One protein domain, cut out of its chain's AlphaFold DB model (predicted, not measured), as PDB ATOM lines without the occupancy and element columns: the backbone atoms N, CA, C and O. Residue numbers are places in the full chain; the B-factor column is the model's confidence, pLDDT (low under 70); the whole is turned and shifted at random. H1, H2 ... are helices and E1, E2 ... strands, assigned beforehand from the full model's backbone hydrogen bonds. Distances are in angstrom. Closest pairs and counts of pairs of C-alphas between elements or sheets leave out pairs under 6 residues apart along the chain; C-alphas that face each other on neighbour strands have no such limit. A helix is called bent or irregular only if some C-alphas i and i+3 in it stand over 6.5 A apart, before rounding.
ATOM      1  N   TYR A   3     -10.476 -15.301  14.614       87.69
ATOM      2  CA  TYR A   3      -9.112 -14.776  14.649       87.69
ATOM      3  C   TYR A   3      -8.717 -14.437  16.083       87.69
ATOM      4  O   TYR A   3      -9.578 -14.185  16.927       87.69
ATOM      5  N   LEU A   4      -7.416 -14.465  16.363       89.94
ATOM      6  CA  LEU A   4      -6.873 -13.999  17.633       89.94
ATOM      7  C   LEU A   4      -6.827 -12.470  17.606       89.94
ATOM      8  O   LEU A   4      -6.301 -11.889  16.657       89.94
ATOM      9  N   ALA A   5      -7.382 -11.825  18.625       87.38
ATOM     10  CA  ALA A   5      -7.323 -10.381  18.769       87.38
ATOM     11  C   ALA A   5      -6.976  -9.982  20.199       87.38
ATOM     12  O   ALA A   5      -7.412 -10.600  21.171       87.38
ATOM     13  N   THR A   6      -6.207  -8.905  20.304       90.38
ATOM     14  CA  THR A   6      -5.911  -8.237  21.565       90.38
ATOM     15  C   THR A   6      -7.059  -7.286  21.892       90.38
ATOM     16  O   THR A   6      -7.373  -6.384  21.118       90.38
ATOM     17  N   ILE A   7      -7.705  -7.497  23.033       89.88
ATOM     18  CA  ILE A   7      -8.851  -6.723  23.507       89.88
ATOM     19  C   ILE A   7      -8.450  -6.040  24.805       89.88
ATOM     20  O   ILE A   7      -8.045  -6.705  25.757       89.88
ATOM     21  N   HIS A   8      -8.631  -4.727  24.872       92.62
ATOM     22  CA  HIS A   8      -8.603  -3.998  26.132       92.62
ATOM     23  C   HIS A   8     -10.019  -3.960  26.721       92.62
ATOM     24  O   HIS A   8     -10.960  -3.498  26.071       92.62
ATOM     25  N   CYS A   9     -10.195  -4.532  27.912       93.06
ATOM     26  CA  CYS A   9     -11.507  -4.705  28.523       93.06
ATOM     27  C   CYS A   9     -11.892  -3.500  29.381       93.06
ATOM     28  O   CYS A   9     -11.330  -3.313  30.451       93.06
ATOM     29  N   VAL A  10     -12.958  -2.787  29.020       94.50
ATOM     30  CA  VAL A  10     -13.434  -1.613  29.784       94.50
ATOM     31  C   VAL A  10     -13.993  -1.940  31.180       94.50
ATOM     32  O   VAL A  10     -14.269  -1.035  31.956       94.50
ATOM     33  N   VAL A  11     -14.223  -3.222  31.494       93.38
ATOM     34  CA  VAL A  11     -14.820  -3.658  32.775       93.38
ATOM     35  C   VAL A  11     -13.761  -4.014  33.812       93.38
ATOM     36  O   VAL A  11     -13.934  -3.713  34.988       93.38
ATOM     37  N   CYS A  12     -12.704  -4.708  33.396       94.44
ATOM     38  CA  CYS A  12     -11.630  -5.129  34.296       94.44
ATOM     39  C   CYS A  12     -10.323  -4.368  34.062       94.44
ATOM     40  O   CYS A  12      -9.361  -4.645  34.759       94.44
ATOM     41  N   ASP A  13     -10.296  -3.459  33.084       94.00
ATOM     42  CA  ASP A  13      -9.146  -2.633  32.689       94.00
ATOM     43  C   ASP A  13      -7.902  -3.431  32.248       94.00
ATOM     44  O   ASP A  13      -6.792  -2.920  32.134       94.00
ATOM     45  N   GLU A  14      -8.085  -4.720  31.957       94.06
ATOM     46  CA  GLU A  14      -7.015  -5.620  31.526       94.06
ATOM     47  C   GLU A  14      -7.015  -5.788  30.007       94.06
ATOM     48  O   GLU A  14      -8.065  -5.903  29.364       94.06
ATOM     49  N   THR A  15      -5.813  -5.900  29.446       92.94
ATOM     50  CA  THR A  15      -5.596  -6.258  28.043       92.94
ATOM     51  C   THR A  15      -5.381  -7.764  27.919       92.94
ATOM     52  O   THR A  15      -4.548  -8.335  28.621       92.94
ATOM     53  N   LYS A  16      -6.146  -8.423  27.044       91.06
ATOM     54  CA  LYS A  16      -6.146  -9.886  26.874       91.06
ATOM     55  C   LYS A  16      -6.136 -10.266  25.407       91.06
ATOM     56  O   LYS A  16      -6.757  -9.593  24.591       91.06
ATOM     57  N   GLU A  17      -5.500 -11.382  25.085       91.44
ATOM     58  CA  GLU A  17      -5.626 -12.008  23.773       91.44
ATOM     59  C   GLU A  17      -6.755 -13.035  23.804       91.44
ATOM     60  O   GLU A  17      -6.774 -13.940  24.638       91.44
ATOM     61  N   GLU A  18      -7.728 -12.885  22.910       90.06
ATOM     62  CA  GLU A  18      -8.864 -13.793  22.819       90.06
ATOM     63  C   GLU A  18      -9.179 -14.139  21.366       90.06
ATOM     64  O   GLU A  18      -9.048 -13.320  20.458       90.06
ATOM     65  N   VAL A  19      -9.646 -15.368  21.150       90.19
ATOM     66  CA  VAL A  19     -10.195 -15.776  19.858       90.19
ATOM     67  C   VAL A  19     -11.601 -15.201  19.723       90.19
ATOM     68  O   VAL A  19     -12.467 -15.427  20.578       90.19
ATOM     69  N   ILE A  20     -11.836 -14.457  18.645       86.12
ATOM     70  CA  ILE A  20     -13.111 -13.801  18.369       86.12
ATOM     71  C   ILE A  20     -13.638 -14.216  16.997       86.12
ATOM     72  O   ILE A  20     -12.885 -14.386  16.038       86.12
ATOM     73  N   GLY A  21     -14.953 -14.418  16.908       84.50
ATOM     74  CA  GLY A  21     -15.622 -14.700  15.643       84.50
ATOM     75  C   GLY A  21     -15.584 -13.492  14.706       84.50
ATOM     76  O   GLY A  21     -15.600 -12.342  15.147       84.50
ATOM     77  N   ALA A  22     -15.564 -13.747  13.399       74.62
ATOM     78  CA  ALA A  22     -15.711 -12.710  12.385       74.62
ATOM     79  C   ALA A  22     -16.989 -11.891  12.645       74.62
ATOM     80  O   ALA A  22     -18.070 -12.458  12.784       74.62
ATOM     81  N   GLY A  23     -16.847 -10.565  12.744       69.94
ATOM     82  CA  GLY A  23     -17.945  -9.633  13.040       69.94
ATOM     83  C   GLY A  23     -18.195  -9.344  14.525       69.94
ATOM     84  O   GLY A  23     -18.959  -8.438  14.839       69.94
ATOM     85  N   ALA A  24     -17.537 -10.044  15.452       68.25
ATOM     86  CA  ALA A  24     -17.663  -9.772  16.881       68.25
ATOM     87  C   ALA A  24     -16.567  -8.797  17.349       68.25
ATOM     88  O   ALA A  24     -15.556  -9.200  17.910       68.25
ATOM     89  N   LEU A  25     -16.767  -7.496  17.125       66.62
ATOM     90  CA  LEU A  25     -15.999  -6.455  17.819       66.62
ATOM     91  C   LEU A  25     -16.581  -6.271  19.224       66.62
ATOM     92  O   LEU A  25     -17.773  -6.011  19.376       66.62
ATOM     93  N   ARG A  26     -15.751  -6.435  20.259       76.12
ATOM     94  CA  ARG A  26     -16.172  -6.284  21.659       76.12
ATOM     95  C   ARG A  26     -15.122  -5.533  22.468       76.12
ATOM     96  O   ARG A  26     -13.944  -5.849  22.384       76.12
ATOM     97  N   ASN A  27     -15.586  -4.614  23.313       85.12
ATOM     98  CA  ASN A  27     -14.748  -3.859  24.258       85.12
ATOM     99  C   ASN A  27     -14.738  -4.501  25.658       85.12
ATOM    100  O   ASN A  27     -14.218  -3.938  26.615       85.12
ATOM    101  N   VAL A  28     -15.370  -5.667  25.797       88.50
ATOM    102  CA  VAL A  28     -15.462  -6.433  27.041       88.50
ATOM    103  C   VAL A  28     -14.881  -7.812  26.766       88.50
ATOM    104  O   VAL A  28     -15.320  -8.491  25.835       88.50
ATOM    105  N   CYS A  29     -13.899  -8.231  27.564       90.56
ATOM    106  CA  CYS A  29     -13.309  -9.558  27.418       90.56
ATOM    107  C   CYS A  29     -14.337 -10.660  27.716       90.56
ATOM    108  O   CYS A  29     -15.309 -10.474  28.461       90.56
ATOM    109  N   GLY A  30     -14.108 -11.847  27.162       87.88
ATOM    110  CA  GLY A  30     -15.000 -12.990  27.304       87.88
ATOM    111  C   GLY A  30     -15.217 -13.401  28.761       87.88
ATOM    112  O   GLY A  30     -16.305 -13.853  29.109       87.88
ATOM    113  N   SER A  31     -14.223 -13.213  29.634       90.19
ATOM    114  CA  SER A  31     -14.369 -13.514  31.067       90.19
ATOM    115  C   SER A  31     -15.401 -12.615  31.764       90.19
ATOM    116  O   SER A  31     -16.328 -13.132  32.390       90.19
ATOM    117  N   CYS A  32     -15.315 -11.292  31.586       91.62
ATOM    118  CA  CYS A  32     -16.284 -10.337  32.130       91.62
ATOM    119  C   CYS A  32     -17.683 -10.555  31.547       91.62
ATOM    120  O   CYS A  32     -18.672 -10.518  32.276       91.62
ATOM    121  N   MET A  33     -17.769 -10.861  30.251       90.19
ATOM    122  CA  MET A  33     -19.039 -11.156  29.591       90.19
ATOM    123  C   MET A  33     -19.710 -12.412  30.160       90.19
ATOM    124  O   MET A  33     -20.903 -12.399  30.455       90.19
ATOM    125  N   ARG A  34     -18.945 -13.492  30.381       89.50
ATOM    126  CA  ARG A  34     -19.458 -14.711  31.028       89.50
ATOM    127  C   ARG A  34     -19.911 -14.448  32.462       89.50
ATOM    128  O   ARG A  34     -20.945 -14.969  32.867       89.50
ATOM    129  N   ALA A  35     -19.165 -13.644  33.218       90.19
ATOM    130  CA  ALA A  35     -19.538 -13.281  34.583       90.19
ATOM    131  C   ALA A  35     -20.865 -12.507  34.625       90.19
ATOM    132  O   ALA A  35     -21.730 -12.818  35.442       90.19
ATOM    133  N   GLU A  36     -21.050 -11.548  33.720       89.19
ATOM    134  CA  GLU A  36     -22.290 -10.776  33.604       89.19
ATOM    135  C   GLU A  36     -23.473 -11.653  33.175       89.19
ATOM    136  O   GLU A  36     -24.534 -11.615  33.800       89.19
ATOM    137  N   ASN A  37     -23.282 -12.520  32.179       87.19
ATOM    138  CA  ASN A  37     -24.317 -13.467  31.762       87.19
ATOM    139  C   ASN A  37     -24.725 -14.400  32.908       87.19
ATOM    140  O   ASN A  37     -25.915 -14.589  33.141       87.19
ATOM    141  N   LYS A  38     -23.756 -14.898  33.686       86.31
ATOM    142  CA  LYS A  38     -24.032 -15.720  34.870       86.31
ATOM    143  C   LYS A  38     -24.812 -14.947  35.936       86.31
ATOM    144  O   LYS A  38     -25.724 -15.498  36.543       86.31
ATOM    145  N   LYS A  39     -24.501 -13.665  36.168       86.88
ATOM    146  CA  LYS A  39     -25.283 -12.821  37.091       86.88
ATOM    147  C   LYS A  39     -26.728 -12.671  36.621       86.88
ATOM    148  O   LYS A  39     -27.638 -12.815  37.432       86.88
ATOM    149  N   ARG A  40     -26.941 -12.412  35.329       83.94
ATOM    150  CA  ARG A  40     -28.283 -12.298  34.737       83.94
ATOM    151  C   ARG A  40     -29.062 -13.599  34.847       83.94
ATOM    152  O   ARG A  40     -30.229 -13.565  35.218       83.94
ATOM    153  N   GLU A  41     -28.410 -14.726  34.588       84.00
ATOM    154  CA  GLU A  41     -28.992 -16.055  34.757       84.00
ATOM    155  C   GLU A  41     -29.413 -16.293  36.211       84.00
ATOM    156  O   GLU A  41     -30.565 -16.626  36.469       84.00
ATOM    157  N   VAL A  42     -28.535 -16.022  37.182       84.00
ATOM    158  CA  VAL A  42     -28.863 -16.154  38.611       84.00
ATOM    159  C   VAL A  42     -30.011 -15.230  39.017       84.00
ATOM    160  O   VAL A  42     -30.904 -15.662  39.741       84.00
ATOM    161  N   MET A  43     -30.024 -13.972  38.567       80.19
ATOM    162  CA  MET A  43     -31.131 -13.049  38.855       80.19
ATOM    163  C   MET A  43     -32.444 -13.525  38.233       80.19
ATOM    164  O   MET A  43     -33.486 -13.452  38.880       80.19
ATOM    165  N   HIS A  44     -32.396 -14.039  37.004       79.44
ATOM    166  CA  HIS A  44     -33.557 -14.611  36.339       79.44
ATOM    167  C   HIS A  44     -34.098 -15.817  37.115       79.44
ATOM    168  O   HIS A  44     -35.283 -15.849  37.432       79.44
ATOM    169  N   LEU A  45     -33.226 -16.755  37.493       77.75
ATOM    170  CA  LEU A  45     -33.591 -17.946  38.262       77.75
ATOM    171  C   LEU A  45     -34.142 -17.591  39.649       77.75
ATOM    172  O   LEU A  45     -35.192 -18.099  40.025       77.75
ATOM    173  N   LYS A  46     -33.519 -16.652  40.371       80.44
ATOM    174  CA  LYS A  46     -34.058 -16.134  41.643       80.44
ATOM    175  C   LYS A  46     -35.435 -15.492  41.473       80.44
ATOM    176  O   LYS A  46     -36.317 -15.690  42.301       80.44
ATOM    177  N   GLY A  47     -35.643 -14.757  40.382       75.62
ATOM    178  CA  GLY A  47     -36.953 -14.203  40.037       75.62
ATOM    179  C   GLY A  47     -38.012 -15.271  39.742       75.62
ATOM    180  O   GLY A  47     -39.199 -14.976  39.839       75.62
ATOM    181  N   LEU A  48     -37.605 -16.499  39.401       75.94
ATOM    182  CA  LEU A  48     -38.491 -17.653  39.242       75.94
ATOM    183  C   LEU A  48     -38.710 -18.420  40.555       75.94
ATOM    184  O   LEU A  48     -39.755 -19.042  40.700       75.94
ATOM    185  N   GLU A  49     -37.769 -18.391  41.502       75.69
ATOM    186  CA  GLU A  49     -37.942 -18.991  42.838       75.69
ATOM    187  C   GLU A  49     -38.994 -18.261  43.677       75.69
ATOM    188  O   GLU A  49     -39.690 -18.888  44.467       75.69
ATOM    189  N   ALA A  50     -39.142 -16.950  43.476       75.94
ATOM    190  CA  ALA A  50     -40.175 -16.146  44.130       75.94
ATOM    191  C   ALA A  50     -41.597 -16.413  43.599       75.94
ATOM    192  O   ALA A  50     -42.559 -15.864  44.132       75.94
ATOM    193  N   LEU A  51     -41.734 -17.220  42.544       79.25
ATOM    194  CA  LEU A  51     -43.015 -17.559  41.938       79.25
ATOM    195  C   LEU A  51     -43.558 -18.865  42.507       79.25
ATOM    196  O   LEU A  51     -42.825 -19.830  42.743       79.25
ATOM    197  N   THR A  52     -44.877 -18.927  42.624       86.25
ATOM    198  CA  THR A  52     -45.580 -20.187  42.857       86.25
ATOM    199  C   THR A  52     -45.369 -21.153  41.684       86.25
ATOM    200  O   THR A  52     -45.043 -20.760  40.558       86.25
ATOM    201  N   THR A  53     -45.576 -22.450  41.926       84.56
ATOM    202  CA  THR A  53     -45.460 -23.486  40.885       84.56
ATOM    203  C   THR A  53     -46.325 -23.170  39.659       84.56
ATOM    204  O   THR A  53     -45.865 -23.329  38.530       84.56
ATOM    205  N   GLU A  54     -47.542 -22.656  39.861       86.81
ATOM    206  CA  GLU A  54     -48.460 -22.279  38.776       86.81
ATOM    207  C   GLU A  54     -47.935 -21.112  37.931       86.81
ATOM    208  O   GLU A  54     -48.014 -21.136  36.701       86.81
ATOM    209  N   GLU A  55     -47.353 -20.095  38.564       83.56
ATOM    210  CA  GLU A  55     -46.778 -18.945  37.862       83.56
ATOM    211  C   GLU A  55     -45.534 -19.328  37.055       83.56
ATOM    212  O   GLU A  55     -45.339 -18.830  35.942       83.56
ATOM    213  N   ARG A  56     -44.710 -20.251  37.570       82.12
ATOM    214  CA  ARG A  56     -43.571 -20.806  36.823       82.12
ATOM    215  C   ARG A  56     -44.036 -21.557  35.578       82.12
ATOM    216  O   ARG A  56     -43.463 -21.346  34.510       82.12
ATOM    217  N   LEU A  57     -45.081 -22.380  35.696       85.94
ATOM    218  CA  LEU A  57     -45.648 -23.141  34.576       85.94
ATOM    219  C   LEU A  57     -46.178 -22.217  33.473       85.94
ATOM    220  O   LEU A  57     -45.747 -22.347  32.330       85.94
ATOM    221  N   LYS A  58     -46.988 -21.204  33.814       85.25
ATOM    222  CA  LYS A  58     -47.500 -20.221  32.834       85.25
ATOM    223  C   LYS A  58     -46.384 -19.501  32.075       85.25
ATOM    224  O   LYS A  58     -46.516 -19.194  30.891       85.25
ATOM    225  N   ARG A  59     -45.267 -19.212  32.750       81.62
ATOM    226  CA  ARG A  59     -44.121 -18.511  32.154       81.62
ATOM    227  C   ARG A  59     -43.336 -19.410  31.196       81.62
ATOM    228  O   ARG A  59     -42.924 -18.939  30.138       81.62
ATOM    229  N   ILE A  60     -43.180 -20.691  31.536       82.69
ATOM    230  CA  ILE A  60     -42.585 -21.709  30.657       82.69
ATOM    231  C   ILE A  60     -43.473 -21.935  29.430       82.69
ATOM    232  O   ILE A  60     -42.973 -21.900  28.310       82.69
ATOM    233  N   GLU A  61     -44.783 -22.097  29.620       84.31
ATOM    234  CA  GLU A  61     -45.740 -22.246  28.518       84.31
ATOM    235  C   GLU A  61     -45.691 -21.042  27.576       84.31
ATOM    236  O   GLU A  61     -45.545 -21.209  26.367       84.31
ATOM    237  N   SER A  62     -45.724 -19.821  28.119       81.75
ATOM    238  CA  SER A  62     -45.603 -18.596  27.325       81.75
ATOM    239  C   SER A  62     -44.287 -18.534  26.545       81.75
ATOM    240  O   SER A  62     -44.279 -18.124  25.383       81.75
ATOM    241  N   TRP A  63     -43.177 -18.965  27.147       79.56
ATOM    242  CA  TRP A  63     -41.888 -19.028  26.465       79.56
ATOM    243  C   TRP A  63     -41.902 -20.035  25.310       79.56
ATOM    244  O   TRP A  63     -41.486 -19.677  24.213       79.56
ATOM    245  N   ILE A  64     -42.448 -21.239  25.516       79.94
ATOM    246  CA  ILE A  64     -42.589 -22.268  24.473       79.94
ATOM    247  C   ILE A  64     -43.489 -21.776  23.333       79.94
ATOM    248  O   ILE A  64     -43.123 -21.898  22.168       79.94
ATOM    249  N   TYR A  65     -44.641 -21.178  23.646       76.81
ATOM    250  CA  TYR A  65     -45.572 -20.665  22.635       76.81
ATOM    251  C   TYR A  65     -44.975 -19.535  21.794       76.81
ATOM    252  O   TYR A  65     -45.239 -19.441  20.596       76.81
ATOM    253  N   ASN A  66     -44.161 -18.680  22.410       73.44
ATOM    254  CA  ASN A  66     -43.482 -17.589  21.717       73.44
ATOM    255  C   ASN A  66     -42.134 -18.004  21.113       73.44
ATOM    256  O   ASN A  66     -41.496 -17.198  20.428       73.44
ATOM    257  N   TYR A  67     -41.698 -19.245  21.334       69.38
ATOM    258  CA  TYR A  67     -40.460 -19.759  20.781       69.38
ATOM    259  C   TYR A  67     -40.620 -19.964  19.272       69.38
ATOM    260  O   TYR A  67     -41.153 -20.966  18.796       69.38
TER     261      TYR A  67
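Overview. This is residues 3 to 67 of the 75 residues of an uncharacterized protein of Candidatus Heimdallarchaeota archaeon (UniProt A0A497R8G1). A small two-stranded hairpin, E1 and E2, sits at one end of an extended model; the long helix H1 runs away from it like an arm, and at the far end of H1 the chain turns a corner into a second helix, H2, which sticks out from residue 60 on. The hairpin and H2 lie far from each other at the two ends of H1, and there is no common core. The printed part has 65 residues with two named strands and two named helices, in the order E1, E2, H1, H2, and its class is mixed, helices and strands. The one sheet has the order E1 - E2, antiparallel. The whole is extended, with a radius of gyration of the C-alphas of 17.5 A and spans of 48 by 23 by 13 A.

Along the chain. E1 is residues 3 to 8, 15.8 A from first to last C-alpha, and begins with C-alpha 3 at (-9.112, -14.776, 14.649). E2 is residues 15 to 21, 18.0 A long in the same measure. H1 is residues 30 to 49, 28.3 A long, and begins with C-alpha 30 at (-15.000, -12.990, 27.304). H2 is residues 53 to 66, 20.2 A long, and ends with C-alpha 66 at (-43.482, -17.589, 21.717). Neither helix is bent.

Arrangement. E1 and E2 form a hairpin of antiparallel neighbour strands, with 142 degrees between their directions. C-alphas 6 and 17 face each other at 4.4 A. N 5 and O 18 are within hydrogen-bond range at 2.9 A, and so are N 16 and O 7 at 2.9 A. The closest C-alphas of E2 and H1 are those of Glu 18 and Gly 30, 7.6 A apart. E1 and H1 are apart. H1 and H2 are close but not clearly touching, and their closest C-alphas, those of Leu 48 and Arg 56, are 6.4 A apart. They run opposite ways at a steep tilt of 53 degrees. H2 is apart from E1 and from E2. In H1 and H2 every O i to N i+4 pair is within hydrogen-bond range.

Size, cuts and confidence. The two C-alphas farthest apart are those of Thr 6 and Glu 54, 48.0 A. Residues 34 to 46, which belong to H1, stand free, and so do residues 60 to 67, of which 60 to 66 belong to H2. The link from H1 to H2 is tight, with 3 residues; the links from E1 to E2, with 6, and from E2 to H1, with 8, are short. The printed part has no cut. The mean pLDDT of the printed part is 84.5, and residues 23 to 25 and residue 67 are under 70.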